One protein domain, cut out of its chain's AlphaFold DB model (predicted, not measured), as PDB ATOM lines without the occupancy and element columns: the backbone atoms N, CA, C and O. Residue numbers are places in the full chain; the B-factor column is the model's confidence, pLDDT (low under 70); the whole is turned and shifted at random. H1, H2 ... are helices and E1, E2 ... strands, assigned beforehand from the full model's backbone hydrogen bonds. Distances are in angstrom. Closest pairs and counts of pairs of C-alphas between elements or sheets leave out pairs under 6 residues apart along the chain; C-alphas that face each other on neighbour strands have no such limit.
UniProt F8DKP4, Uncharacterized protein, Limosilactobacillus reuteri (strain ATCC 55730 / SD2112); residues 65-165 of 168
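Overview. This is residues 65 to 165 of the 168 residues of an uncharacterized protein of Limosilactobacillus reuteri (strain ATCC 55730 / SD2112) (UniProt F8DKP4). A long two-stranded hairpin, E1 and E2, makes one end of a flat, drawn-out body, with the short helices H3 and H4 packed on E2 and the small helix H1 near the middle of the whole. The other end is made by H2 and the long link of residues 130 to 144, which folds back past H2 toward H3, while the loop of residues 96 to 103 reaches away from the hairpin. The printed part has 101 residues with four named helices and two named strands, in the order H1, E1, E2, H2, H3, H4; the sheet, E1 - E2, is antiparallel. The class is mixed, helices and strands, with 46 residues, under half, in named elements. The whole is only just loose, close to compact, with a radius of gyration of the C-alphas of 15.7 A and spans of 49 by 37 by 18 A.

Arrangement. Residues 65 to 66 pair with residues 137 to 138, parallel. H1, residues 78 to 81, has its C-alpha of Leu 78 at 6.8 A from that of Ala 108 in E2, residues 106 to 115, their closest pair. E1, residues 85 to 91, and E2 are a hairpin, antiparallel at 163 degrees, with N 88 and O 109 at 2.9 A and N 107 and O 90 at 2.8 A, within hydrogen-bond range. E2 bends by 98 degrees at residue 112. H2, residues 120 to 129, is close to but not clearly touching H1; the closest C-alphas, of Phe 80 and Phe 121, are 7.2 A apart. H3, residues 145 to 152, comes closest to E2 with the C-alphas of Ala 108 and Glu 151, 6.5 A apart. H4, residues 158 to 164, comes closest to E2 with those of Leu 110 and Ser 160, 6.0 A apart. H3 and H4 are close but not clearly touching, about perpendicular at 75 degrees, with the C-alphas of Phe 152 and Ile 158 closest at 6.3 A. H2 is apart from H3 and from H4. In H2, H3 and H4 every O i to N i+4 pair is within hydrogen-bond range; H1 is too short for such a pair.

Along the chain. H1 begins at C-alpha 78 (51.658, 49.710, 43.011) and measures 4.9 A from first to last C-alpha. E1 measures 18.1 A, E2 20.9 A, H2 14.4 A, H3 10.9 A and H4 10.1 A. H2 ends at C-alpha 129 (42.665, 32.881, 56.596), and H4 ends at C-alpha 164 (38.452, 63.031, 36.001).

Size, cuts and confidence. The two C-alphas farthest apart, of Thr 134 and Ala 159, are 49.2 A apart. The links E1 to E2 and H2 to H3 are long, and the printed part has no cut. Residues 96 and 99 of the model have a pLDDT under 70; the mean of the printed part is 91.2.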
ATOM      1  N   ALA A  65      50.674  36.631  65.200       95.12
ATOM      2  CA  ALA A  65      50.156  37.153  63.946       95.12
ATOM      3  C   ALA A  65      51.114  36.766  62.814       95.12
ATOM      4  O   ALA A  65      52.300  37.077  62.895       95.12
ATOM      5  N   VAL A  66      50.597  36.109  61.778       96.44
ATOM      6  CA  VAL A  66      51.369  35.669  60.603       96.44
ATOM      7  C   VAL A  66      50.990  36.478  59.367       96.44
ATOM      8  O   VAL A  66      50.007  37.228  59.383       96.44
ATOM      9  N   THR A  67      51.764  36.365  58.292       96.94
ATOM     10  CA  THR A  67      51.551  37.142  57.065       96.94
ATOM     11  C   THR A  67      51.847  36.324  55.808       96.94
ATOM     12  O   THR A  67      52.610  35.370  55.830       96.94
ATOM     13  N   ASP A  68      51.293  36.719  54.662       97.25
ATOM     14  CA  ASP A  68      51.621  36.102  53.363       97.25
ATOM     15  C   ASP A  68      52.992  36.548  52.814       97.25
ATOM     16  O   ASP A  68      53.376  36.219  51.686       97.25
ATOM     17  N   SER A  69      53.714  37.353  53.602       96.31
ATOM     18  CA  SER A  69      54.990  37.988  53.281       96.31
ATOM     19  C   SER A  69      54.976  38.823  52.011       96.31
ATOM     20  O   SER A  69      56.038  39.136  51.462       96.31
ATOM     21  N   GLU A  70      53.797  39.181  51.509       96.50
ATOM     22  CA  GLU A  70      53.681  39.935  50.272       96.50
ATOM     23  C   GLU A  70      54.269  39.169  49.067       96.50
ATOM     24  O   GLU A  70      54.670  39.766  48.068       96.50
ATOM     25  N   PHE A  71      54.324  37.831  49.129       97.56
ATOM     26  CA  PHE A  71      54.983  36.989  48.119       97.56
ATOM     27  C   PHE A  71      54.414  37.149  46.707       97.56
ATOM     28  O   PHE A  71      55.159  37.024  45.730       97.56
ATOM     29  N   ARG A  72      53.131  37.506  46.599       96.81
ATOM     30  CA  ARG A  72      52.456  37.771  45.321       96.81
ATOM     31  C   ARG A  72      52.816  39.128  44.715       96.81
ATOM     32  O   ARG A  72      52.703  39.306  43.502       96.81
ATOM     33  N   ARG A  73      53.289  40.074  45.531       95.06
ATOM     34  CA  ARG A  73      53.572  41.452  45.111       95.06
ATOM     35  C   ARG A  73      54.892  41.528  44.356       95.06
ATOM     36  O   ARG A  73      55.862  40.858  44.703       95.06
ATOM     37  N   SER A  74      54.930  42.344  43.317       92.62
ATOM     38  CA  SER A  74      56.129  42.872  42.668       92.62
ATOM     39  C   SER A  74      56.579  44.197  43.300       92.62
ATOM     40  O   SER A  74      57.778  44.436  43.433       92.62
ATOM     41  N   TRP A  75      55.616  45.015  43.725       92.31
ATOM     42  CA  TRP A  75      55.727  46.343  44.307       92.31
ATOM     43  C   TRP A  75      54.914  46.447  45.592       92.31
ATOM     44  O   TRP A  75      53.759  46.036  45.661       92.31
ATOM     45  N   TRP A  76      55.491  47.086  46.602       90.88
ATOM     46  CA  TRP A  76      54.840  47.243  47.903       90.88
ATOM     47  C   TRP A  76      53.596  48.155  47.864       90.88
ATOM     48  O   TRP A  76      52.688  47.974  48.670       90.88
ATOM     49  N   HIS A  77      53.535  49.111  46.928       92.69
ATOM     50  CA  HIS A  77      52.411  50.044  46.770       92.69
ATOM     51  C   HIS A  77      51.631  49.816  45.471       92.69
ATOM     52  O   HIS A  77      50.410  49.671  45.525       92.69
ATOM     53  N   LEU A  78      52.318  49.745  44.321       95.25
ATOM     54  CA  LEU A  78      51.658  49.710  43.011       95.25
ATOM     55  C   LEU A  78      50.727  48.507  42.833       95.25
ATOM     56  O   LEU A  78      49.632  48.697  42.330       95.25
ATOM     57  N   ASP A  79      51.073  47.305  43.310       96.00
ATOM     58  CA  ASP A  79      50.177  46.145  43.155       96.00
ATOM     59  C   ASP A  79      48.837  46.306  43.880       96.00
ATOM     60  O   ASP A  79      47.836  45.742  43.446       96.00
ATOM     61  N   PHE A  80      48.806  47.056  44.986       96.75
ATOM     62  CA  PHE A  80      47.543  47.407  45.630       96.75
ATOM     63  C   PHE A  80      46.820  48.478  44.813       96.75
ATOM     64  O   PHE A  80      45.651  48.334  44.495       96.75
ATOM     65  N   ILE A  81      47.519  49.544  44.420       96.56
ATOM     66  CA  ILE A  81      46.909  50.659  43.685       96.56
ATOM     67  C   ILE A  81      46.317  50.185  42.343       96.56
ATOM     68  O   ILE A  81      45.202  50.565  42.002       96.56
ATOM     69  N   TRP A  82      47.004  49.297  41.625       96.81
ATOM     70  CA  TRP A  82      46.534  48.665  40.386       96.81
ATOM     71  C   TRP A  82      45.391  47.664  40.587       96.81
ATOM     72  O   TRP A  82      44.763  47.257  39.615       96.81
ATOM     73  N   GLY A  83      45.135  47.234  41.823       96.25
ATOM     74  CA  GLY A  83      43.986  46.399  42.159       96.25
ATOM     75  C   GLY A  83      42.684  47.188  42.313       96.25
ATOM     76  O   GLY A  83      41.626  46.572  42.432       96.25
ATOM     77  N   LEU A  84      42.747  48.525  42.344       96.31
ATOM     78  CA  LEU A  84      41.576  49.395  42.405       96.31
ATOM     79  C   LEU A  84      40.955  49.549  41.012       96.31
ATOM     80  O   LEU A  84      41.650  49.770  40.022       96.31
ATOM     81  N   GLU A  85      39.627  49.507  40.942       96.44
ATOM     82  CA  GLU A  85      38.899  49.881  39.731       96.44
ATOM     83  C   GLU A  85      39.168  51.355  39.393       96.44
ATOM     84  O   GLU A  85      39.351  52.184  40.286       96.44
ATOM     85  N   GLY A  86      39.183  51.688  38.100       94.31
ATOM     86  CA  GLY A  86      39.466  53.046  37.629       94.31
ATOM     87  C   GLY A  86      40.951  53.416  37.610       94.31
ATOM     88  O   GLY A  86      41.263  54.569  37.312       94.31
ATOM     89  N   ILE A  87      41.849  52.464  37.889       95.44
ATOM     90  CA  ILE A  87      43.303  52.629  37.823       95.44
ATOM     91  C   ILE A  87      43.901  51.690  36.771       95.44
ATOM     92  O   ILE A  87      43.574  50.507  36.728       95.44
ATOM     93  N   GLU A  88      44.825  52.202  35.963       94.12
ATOM     94  CA  GLU A  88      45.589  51.417  34.990       94.12
ATOM     95  C   GLU A  88      47.093  51.459  35.269       94.12
ATOM     96  O   GLU A  88      47.639  52.456  35.757       94.12
ATOM     97  N   GLN A  89      47.777  50.364  34.927       94.00
ATOM     98  CA  GLN A  89      49.236  50.343  34.877       94.00
ATOM     99  C   GLN A  89      49.699  51.216  33.712       94.00
ATOM    100  O   GLN A  89      49.217  51.069  32.591       94.00
ATOM    101  N   SER A  90      50.654  52.102  33.966       88.75
ATOM    102  CA  SER A  90      51.262  52.938  32.934       88.75
ATOM    103  C   SER A  90      52.776  52.978  33.115       88.75
ATOM    104  O   SER A  90      53.310  52.580  34.153       88.75
ATOM    105  N   ILE A  91      53.472  53.450  32.088       85.31
ATOM    106  CA  ILE A  91      54.917  53.664  32.110       85.31
ATOM    107  C   ILE A  91      55.175  55.134  32.441       85.31
ATOM    108  O   ILE A  91      54.493  56.019  31.921       85.31
ATOM    109  N   SER A  92      56.145  55.389  33.312       78.25
ATOM    110  CA  SER A  92      56.630  56.729  33.630       78.25
ATOM    111  C   SER A  92      57.875  57.100  32.827       78.25
ATOM    112  O   SER A  92      58.543  56.248  32.246       78.25
ATOM    113  N   ASN A  93      58.236  58.385  32.834       72.19
ATOM    114  CA  ASN A  93      59.457  58.861  32.168       72.19
ATOM    115  C   ASN A  93      60.740  58.325  32.829       72.19
ATOM    116  O   ASN A  93      61.741  58.114  32.152       72.19
ATOM    117  N   ALA A  94      60.704  58.111  34.146       72.88
ATOM    118  CA  ALA A  94      61.788  57.526  34.928       72.88
ATOM    119  C   ALA A  94      61.219  56.670  36.072       72.88
ATOM    120  O   ALA A  94      60.074  56.871  36.494       72.88
ATOM    121  N   GLY A  95      62.000  55.699  36.550       73.75
ATOM    122  CA  GLY A  95      61.723  54.997  37.806       73.75
ATOM    123  C   GLY A  95      62.107  55.843  39.020       73.75
ATOM    124  O   GLY A  95      62.682  56.920  38.877       73.75
ATOM    125  N   TYR A  96      61.817  55.354  40.225       69.56
ATOM    126  CA  TYR A  96      62.297  55.991  41.448       69.56
ATOM    127  C   TYR A  96      63.810  55.833  41.569       69.56
ATOM    128  O   TYR A  96      64.342  54.744  41.345       69.56
ATOM    129  N   GLU A  97      64.485  56.907  41.966       73.69
ATOM    130  CA  GLU A  97      65.902  56.876  42.312       73.69
ATOM    131  C   GLU A  97      66.060  56.486  43.784       73.69
ATOM    132  O   GLU A  97      65.682  57.228  44.693       73.69
ATOM    133  N   PHE A  98      66.612  55.299  44.018       73.81
ATOM    134  CA  PHE A  98      67.146  54.898  45.312       73.81
ATOM    135  C   PHE A  98      68.668  55.025  45.301       73.81
ATOM    136  O   PHE A  98      69.284  55.175  44.250       73.81
ATOM    137  N   HIS A  99      69.267  54.955  46.491       63.06
ATOM    138  CA  HIS A  99      70.676  55.286  46.730       63.06
ATOM    139  C   HIS A  99      71.673  54.568  45.795       63.06
ATOM    140  O   HIS A  99      72.721  55.139  45.508       63.06
ATOM    141  N   ASP A 100      71.325  53.374  45.293       70.75
ATOM    142  CA  ASP A 100      72.173  52.554  44.415       70.75
ATOM    143  C   ASP A 100      71.447  51.993  43.172       70.75
ATOM    144  O   ASP A 100      72.064  51.311  42.354       70.75
ATOM    145  N   GLU A 101      70.141  52.243  43.009       73.00
ATOM    146  CA  GLU A 101      69.336  51.636  41.940       73.00
ATOM    147  C   GLU A 101      68.210  52.564  41.466       73.00
ATOM    148  O   GLU A 101      67.515  53.194  42.266       73.00
ATOM    149  N   THR A 102      67.971  52.585  40.154       77.19
ATOM    150  CA  THR A 102      66.743  53.141  39.573       77.19
ATOM    151  C   THR A 102      65.740  52.013  39.384       77.19
ATOM    152  O   THR A 102      66.045  50.989  38.767       77.19
ATOM    153  N   THR A 103      64.527  52.177  39.904       79.38
ATOM    154  CA  THR A 103      63.498  51.145  39.759       79.38
ATOM    155  C   THR A 103      62.957  51.050  38.331       79.38
ATOM    156  O   THR A 103      63.220  51.906  37.488       79.38
ATOM    157  N   ARG A 104      62.108  50.046  38.055       84.62
ATOM    158  CA  ARG A 104      61.305  50.052  36.821       84.62
ATOM    159  C   ARG A 104      60.454  51.328  36.769       84.62
ATOM    160  O   ARG A 104      59.935  51.763  37.801       84.62
ATOM    161  N   ALA A 105      60.334  51.904  35.577       87.12
ATOM    162  CA  ALA A 105      59.566  53.117  35.308       87.12
ATOM    163  C   ALA A 105      58.072  52.792  35.157       87.12
ATOM    164  O   ALA A 105      57.486  52.945  34.090       87.12
ATOM    165  N   GLU A 106      57.479  52.257  36.219       91.69
ATOM    166  CA  GLU A 106      56.063  51.895  36.277       91.69
ATOM    167  C   GLU A 106      55.319  52.903  37.163       91.69
ATOM    168  O   GLU A 106      55.870  53.441  38.130       91.69
ATOM    169  N   THR A 107      54.069  53.187  36.809       92.81
ATOM    170  CA  THR A 107      53.199  54.127  37.520       92.81
ATOM    171  C   THR A 107      51.737  53.669  37.491       92.81
ATOM    172  O   THR A 107      51.386  52.685  36.829       92.81
ATOM    173  N   ALA A 108      50.873  54.353  38.240       93.62
ATOM    174  CA  ALA A 108      49.438  54.106  38.286       93.62
ATOM    175  C   ALA A 108      48.658  55.334  37.800       93.62
ATOM    176  O   ALA A 108      48.673  56.388  38.438       93.62
ATOM    177  N   LYS A 109      47.948  55.181  36.682       93.31
ATOM    178  CA  LYS A 109      47.177  56.253  36.055       93.31
ATOM    179  C   LYS A 109      45.704  56.151  36.439       93.31
ATOM    180  O   LYS A 109      45.105  55.084  36.317       93.31
ATOM    181  N   LEU A 110      45.110  57.268  36.855       94.00
ATOM    182  CA  LEU A 110      43.664  57.376  37.055       94.00
ATOM    183  C   LEU A 110      42.965  57.451  35.690       94.00
ATOM    184  O   LEU A 110      43.254  58.353  34.908       94.00
ATOM    185  N   VAL A 111      42.055  56.520  35.409       94.44
ATOM    186  CA  VAL A 111      41.300  56.438  34.140       94.44
ATOM    187  C   VAL A 111      39.783  56.422  34.333       94.44
ATOM    188  O   VAL A 111      39.024  56.480  33.370       94.44
ATOM    189  N   GLY A 112      39.315  56.358  35.580       93.38
ATOM    190  CA  GLY A 112      37.895  56.394  35.891       93.38
ATOM    191  C   GLY A 112      37.621  56.535  37.382       93.38
ATOM    192  O   GLY A 112      38.488  56.903  38.172       93.38
ATOM    193  N   LYS A 113      36.381  56.236  37.776       92.75
ATOM    194  CA  LYS A 113      35.962  56.291  39.178       92.75
ATOM    195  C   LYS A 113      36.665  55.201  39.995       92.75
ATOM    196  O   LYS A 113      36.547  54.025  39.666       92.75
ATOM    197  N   VAL A 114      37.311  55.604  41.091       93.06
ATOM    198  CA  VAL A 114      38.009  54.685  42.000       93.06
ATOM    199  C   VAL A 114      37.021  53.851  42.814       93.06
ATOM    200  O   VAL A 114      36.093  54.392  43.424       93.06
ATOM    201  N   SER A 115      37.239  52.538  42.857       94.75
ATOM    202  CA  SER A 115      36.473  51.594  43.673       94.75
ATOM    203  C   SER A 115      37.344  50.407  44.103       94.75
ATOM    204  O   SER A 115      38.252  49.992  43.390       94.75
ATOM    205  N   GLY A 116      37.083  49.876  45.301       94.81
ATOM    206  CA  GLY A 116      37.772  48.699  45.848       94.81
ATOM    207  C   GLY A 116      37.028  47.381  45.614       94.81
ATOM    208  O   GLY A 116      37.360  46.375  46.243       94.81
ATOM    209  N   ASN A 117      35.985  47.378  44.778       95.62
ATOM    210  CA  ASN A 117      35.238  46.160  44.477       95.62
ATOM    211  C   ASN A 117      36.152  45.117  43.820       95.62
ATOM    212  O   ASN A 117      36.982  45.446  42.981       95.62
ATOM    213  N   ASN A 118      35.993  43.849  44.215       94.81
ATOM    214  CA  ASN A 118      36.759  42.708  43.692       94.81
ATOM    215  C   ASN A 118      38.292  42.850  43.795       94.81
ATOM    216  O   ASN A 118      39.027  42.224  43.032       94.81
ATOM    217  N   HIS A 119      38.784  43.644  44.749       97.31
ATOM    218  CA  HIS A 119      40.213  43.894  44.894       97.31
ATOM    219  C   HIS A 119      40.993  42.597  45.223       97.31
ATOM    220  O   HIS A 119      40.701  41.958  46.240       97.31
ATOM    221  N   PRO A 120      42.049  42.227  44.464       95.88
ATOM    222  CA  PRO A 120      42.762  40.950  44.626       95.88
ATOM    223  C   PRO A 120      43.307  40.681  46.034       95.88
ATOM    224  O   PRO A 120      43.355  39.540  46.488       95.88
ATOM    225  N   PHE A 121      43.690  41.732  46.768       97.06
ATOM    226  CA  PHE A 121      44.192  41.587  48.141       97.06
ATOM    227  C   PHE A 121      43.157  40.993  49.103       97.06
ATOM    228  O   PHE A 121      43.559  40.364  50.080       97.06
ATOM    229  N   VAL A 122      41.856  41.143  48.831       97.25
ATOM    230  CA  VAL A 122      40.805  40.503  49.632       97.25
ATOM    231  C   VAL A 122      40.881  38.985  49.479       97.25
ATOM    232  O   VAL A 122      40.835  38.268  50.475       97.25
ATOM    233  N   GLU A 123      41.081  38.486  48.259       96.56
ATOM    234  CA  GLU A 123      41.250  37.051  48.013       96.56
ATOM    235  C   GLU A 123      42.580  36.533  48.573       96.56
ATOM    236  O   GLU A 123      42.624  35.450  49.150       96.56
ATOM    237  N   HIS A 124      43.654  37.328  48.519       96.94
ATOM    238  CA  HIS A 124      44.916  36.977  49.185       96.94
ATOM    239  C   HIS A 124      44.757  36.881  50.713       96.94
ATOM    240  O   HIS A 124      45.321  35.986  51.347       96.94
ATOM    241  N   PHE A 125      43.969  37.782  51.310       97.50
ATOM    242  CA  PHE A 125      43.660  37.752  52.739       97.50
ATOM    243  C   PHE A 125      42.858  36.502  53.102       97.50
ATOM    244  O   PHE A 125      43.256  35.776  54.008       97.50
ATOM    245  N   LYS A 126      41.787  36.204  52.353       97.69
ATOM    246  CA  LYS A 126      40.977  34.988  52.532       97.69
ATOM    247  C   LYS A 126      41.813  33.719  52.403       97.69
ATOM    248  O   LYS A 126      41.755  32.876  53.287       97.69
ATOM    249  N   PHE A 127      42.665  33.632  51.380       98.19
ATOM    250  CA  PHE A 127      43.589  32.509  51.224       98.19
ATOM    251  C   PHE A 127      44.459  32.321  52.471       98.19
ATOM    252  O   PHE A 127      44.651  31.200  52.926       98.19
ATOM    253  N   THR A 128      44.965  33.410  53.053       97.50
ATOM    254  CA  THR A 128      45.749  33.329  54.291       97.50
ATOM    255  C   THR A 128      44.878  32.840  55.454       97.50
ATOM    256  O   THR A 128      45.303  31.947  56.178       97.50
ATOM    257  N   CYS A 129      43.643  33.344  55.594       97.31
ATOM    258  CA  CYS A 129      42.665  32.881  56.596       97.31
ATOM    259  C   CYS A 129      42.428  31.376  56.549       97.31
ATOM    260  O   CYS A 129      42.360  30.743  57.599       97.31
ATOM    261  N   ASP A 130      42.361  30.805  55.352       98.00
ATOM    262  CA  ASP A 130      42.062  29.386  55.170       98.00
ATOM    263  C   ASP A 130      43.240  28.459  55.532       98.00
ATOM    264  O   ASP A 130      43.052  27.248  55.646       98.00
ATOM    265  N   HIS A 131      44.448  29.001  55.725       98.06
ATOM    266  CA  HIS A 131      45.678  28.216  55.902       98.06
ATOM    267  C   HIS A 131      46.411  28.449  57.229       98.06
ATOM    268  O   HIS A 131      47.472  27.855  57.438       98.06
ATOM    269  N   VAL A 132      45.873  29.275  58.128       97.62
ATOM    270  CA  VAL A 132      46.424  29.454  59.481       97.62
ATOM    271  C   VAL A 132      45.803  28.482  60.483       97.62
ATOM    272  O   VAL A 132      44.664  28.040  60.338       97.62
ATOM    273  N   SER A 133      46.544  28.168  61.541       96.94
ATOM    274  CA  SER A 133      46.048  27.375  62.662       96.94
ATOM    275  C   SER A 133      45.010  28.149  63.483       96.94
ATOM    276  O   SER A 133      45.038  29.378  63.594       96.94
ATOM    277  N   THR A 134      44.094  27.424  64.132       94.50
ATOM    278  CA  THR A 134      43.081  28.019  65.015       94.50
ATOM    279  C   THR A 134      43.724  28.894  66.093       94.50
ATOM    280  O   THR A 134      44.526  28.423  66.897       94.50
ATOM    281  N   GLY A 135      43.312  30.161  66.157       90.94
ATOM    282  CA  GLY A 135      43.802  31.130  67.141       90.94
ATOM    283  C   GLY A 135      44.999  31.967  66.678       90.94
ATOM    284  O   GLY A 135      45.352  32.921  67.372       90.94
ATOM    285  N   THR A 136      45.578  31.668  65.512       94.62
ATOM    286  CA  THR A 136      46.565  32.524  64.844       94.62
ATOM    287  C   THR A 136      45.864  33.725  64.202       94.62
ATOM    288  O   THR A 136      44.861  33.578  63.503       94.62
ATOM    289  N   GLN A 137      46.369  34.939  64.444       95.00
ATOM    290  CA  GLN A 137      45.892  36.149  63.765       95.00
ATOM    291  C   GLN A 137      46.615  36.346  62.433       95.00
ATOM    292  O   GLN A 137      47.732  35.873  62.239       95.00
ATOM    293  N   ILE A 138      46.002  37.097  61.522       95.19
ATOM    294  CA  ILE A 138      46.607  37.423  60.229       95.19
ATOM    295  C   ILE A 138      46.867  38.912  60.158       95.19
ATOM    296  O   ILE A 138      46.010  39.729  60.495       95.19
ATOM    297  N   LYS A 139      48.052  39.255  59.668       94.38
ATOM    298  CA  LYS A 139      48.436  40.615  59.339       94.38
ATOM    299  C   LYS A 139      48.648  40.734  57.835       94.38
ATOM    300  O   LYS A 139      49.550  40.121  57.268       94.38
ATOM    301  N   GLN A 140      47.850  41.596  57.216       95.69
ATOM    302  CA  GLN A 140      48.037  42.032  55.838       95.69
ATOM    303  C   GLN A 140      48.433  43.509  55.827       95.69
ATOM    304  O   GLN A 140      47.765  44.349  56.427       95.69
ATOM    305  N   THR A 141      49.532  43.826  55.148       94.44
ATOM    306  CA  THR A 141      49.978  45.205  54.933       94.44
ATOM    307  C   THR A 141      49.305  45.771  53.683       94.44
ATOM    308  O   THR A 141      49.183  45.070  52.679       94.44
ATOM    309  N   ILE A 142      48.878  47.031  53.720       94.94
ATOM    310  CA  ILE A 142      48.429  47.788  52.542       94.94
ATOM    311  C   ILE A 142      49.100  49.165  52.567       94.94
ATOM    312  O   ILE A 142      49.386  49.673  53.659       94.94
ATOM    313  N   PRO A 143      49.395  49.775  51.408       94.56
ATOM    314  CA  PRO A 143      49.971  51.110  51.387       94.56
ATOM    315  C   PRO A 143      48.993  52.134  51.974       94.56
ATOM    316  O   PRO A 143      47.774  51.992  51.887       94.56
ATOM    317  N   SER A 144      49.541  53.203  52.553       93.69
ATOM    318  CA  SER A 144      48.738  54.352  52.980       93.69
ATOM    319  C   SER A 144      48.017  54.976  51.775       93.69
ATOM    320  O   SER A 144      48.633  55.086  50.713       93.69
ATOM    321  N   PRO A 145      46.779  55.486  51.926       92.00
ATOM    322  CA  PRO A 145      46.108  56.263  50.881       92.00
ATOM    323  C   PRO A 145      46.948  57.437  50.358       92.00
ATOM    324  O   PRO A 145      46.860  57.787  49.185       92.00
ATOM    325  N   ALA A 146      47.818  58.007  51.203       94.56
ATOM    326  CA  ALA A 146      48.743  59.059  50.792       94.56
ATOM    327  C   ALA A 146      49.716  58.595  49.693       94.56
ATOM    328  O   ALA A 146      50.092  59.398  48.850       94.56
ATOM    329  N   GLN A 147      50.093  57.312  49.658       93.06
ATOM    330  CA  GLN A 147      50.954  56.766  48.604       93.06
ATOM    331  C   GLN A 147      50.250  56.772  47.247       93.06
ATOM    332  O   GLN A 147      50.841  57.189  46.260       93.06
ATOM    333  N   ALA A 148      48.967  56.394  47.207       90.75
ATOM    334  CA  ALA A 148      48.162  56.507  45.993       90.75
ATOM    335  C   ALA A 148      48.002  57.973  45.564       90.75
ATOM    336  O   ALA A 148      48.148  58.299  44.393       90.75
ATOM    337  N   PHE A 149      47.771  58.873  46.526       90.62
ATOM    338  CA  PHE A 149      47.681  60.305  46.255       90.62
ATOM    339  C   PHE A 149      48.971  60.867  45.640       90.62
ATOM    340  O   PHE A 149      48.910  61.538  44.614       90.62
ATOM    341  N   PHE A 150      50.139  60.560  46.214       91.44
ATOM    342  CA  PHE A 150      51.422  60.977  45.645       91.44
ATOM    343  C   PHE A 150      51.658  60.392  44.255       91.44
ATOM    344  O   PHE A 150      52.162  61.098  43.385       91.44
ATOM    345  N   GLU A 151      51.244  59.146  44.024       91.62
ATOM    346  CA  GLU A 151      51.367  58.503  42.718       91.62
ATOM    347  C   GLU A 151      50.539  59.210  41.639       91.62
ATOM    348  O   GLU A 151      51.021  59.458  40.532       91.62
ATOM    349  N   PHE A 152      49.315  59.617  41.971       91.00
ATOM    350  CA  PHE A 152      48.439  60.350  41.056       91.00
ATOM    351  C   PHE A 152      48.908  61.787  40.797       91.00
ATOM    352  O   PHE A 152      48.628  62.344  39.738       91.00
ATOM    353  N   LEU A 153      49.656  62.382  41.731       90.50
ATOM    354  CA  LEU A 153      50.246  63.713  41.577       90.50
ATOM    355  C   LEU A 153      51.592  63.722  40.843       90.50
ATOM    356  O   LEU A 153      52.192  64.789  40.690       90.50
ATOM    357  N   ARG A 154      52.087  62.574  40.373       90.00
ATOM    358  CA  ARG A 154      53.281  62.546  39.522       90.00
ATOM    359  C   ARG A 154      53.036  63.346  38.232       90.00
ATOM    360  O   ARG A 154      51.932  63.251  37.690       90.00
ATOM    361  N   PRO A 155      54.018  64.112  37.716       90.00
ATOM    362  CA  PRO A 155      53.834  64.984  36.548       90.00
ATOM    363  C   PRO A 155      53.152  64.318  35.344       90.00
ATOM    364  O   PRO A 155      52.316  64.931  34.687       90.00
ATOM    365  N   GLU A 156      53.470  63.052  35.088       88.00
ATOM    366  CA  GLU A 156      52.905  62.218  34.026       88.00
ATOM    367  C   GLU A 156      51.428  61.827  34.237       88.00
ATOM    368  O   GLU A 156      50.734  61.547  33.260       88.00
ATOM    369  N   ASN A 157      50.928  61.852  35.476       91.25
ATOM    370  CA  ASN A 157      49.562  61.458  35.843       91.25
ATOM    371  C   ASN A 157      48.634  62.653  36.124       91.25
ATOM    372  O   ASN A 157      47.415  62.505  36.040       91.25
ATOM    373  N   ILE A 158      49.171  63.847  36.414       90.75
ATOM    374  CA  ILE A 158      48.370  65.030  36.793       90.75
ATOM    375  C   ILE A 158      47.266  65.332  35.772       90.75
ATOM    376  O   ILE A 158      46.139  65.644  36.157       90.75
ATOM    377  N   ALA A 159      47.566  65.224  34.474       89.19
ATOM    378  CA  ALA A 159      46.602  65.532  33.421       89.19
ATOM    379  C   ALA A 159      45.331  64.669  33.520       89.19
ATOM    380  O   ALA A 159      44.227  65.204  33.433       89.19
ATOM    381  N   SER A 160      45.471  63.363  33.777       89.69
ATOM    382  CA  SER A 160      44.313  62.469  33.900       89.69
ATOM    383  C   SER A 160      43.543  62.687  35.200       89.69
ATOM    384  O   SER A 160      42.329  62.505  35.237       89.69
ATOM    385  N   VAL A 161      44.220  63.118  36.268       90.62
ATOM    386  CA  VAL A 161      43.550  63.495  37.520       90.62
ATOM    387  C   VAL A 161      42.679  64.731  37.323       90.62
ATOM    388  O   VAL A 161      41.519  64.711  37.723       90.62
ATOM    389  N   ILE A 162      43.205  65.781  36.684       89.75
ATOM    390  CA  ILE A 162      42.459  67.024  36.424       89.75
ATOM    391  C   ILE A 162      41.224  66.757  35.557       89.75
ATOM    392  O   ILE A 162      40.165  67.327  35.808       89.75
ATOM    393  N   GLU A 163      41.349  65.886  34.555       88.31
ATOM    394  CA  GLU A 163      40.244  65.519  33.667       88.31
ATOM    395  C   GLU A 163      39.099  64.813  34.413       88.31
ATOM    396  O   GLU A 163      37.927  65.109  34.180       88.31
ATOM    397  N   LEU A 164      39.427  63.897  35.327       86.50
ATOM    398  CA  LEU A 164      38.452  63.031  36.001       86.50
ATOM    399  C   LEU A 164      37.936  63.589  37.332       86.50
ATOM    400  O   LEU A 164      36.861  63.200  37.793       86.50
ATOM    401  N   LEU A 165      38.697  64.483  37.955       81.69
ATOM    402  CA  LEU A 165      38.373  65.153  39.209       81.69
ATOM    403  C   LEU A 165      38.623  66.657  39.042       81.69
ATOM    404  O   LEU A 165      39.564  67.188  39.642       81.69
TER     405      LEU A 165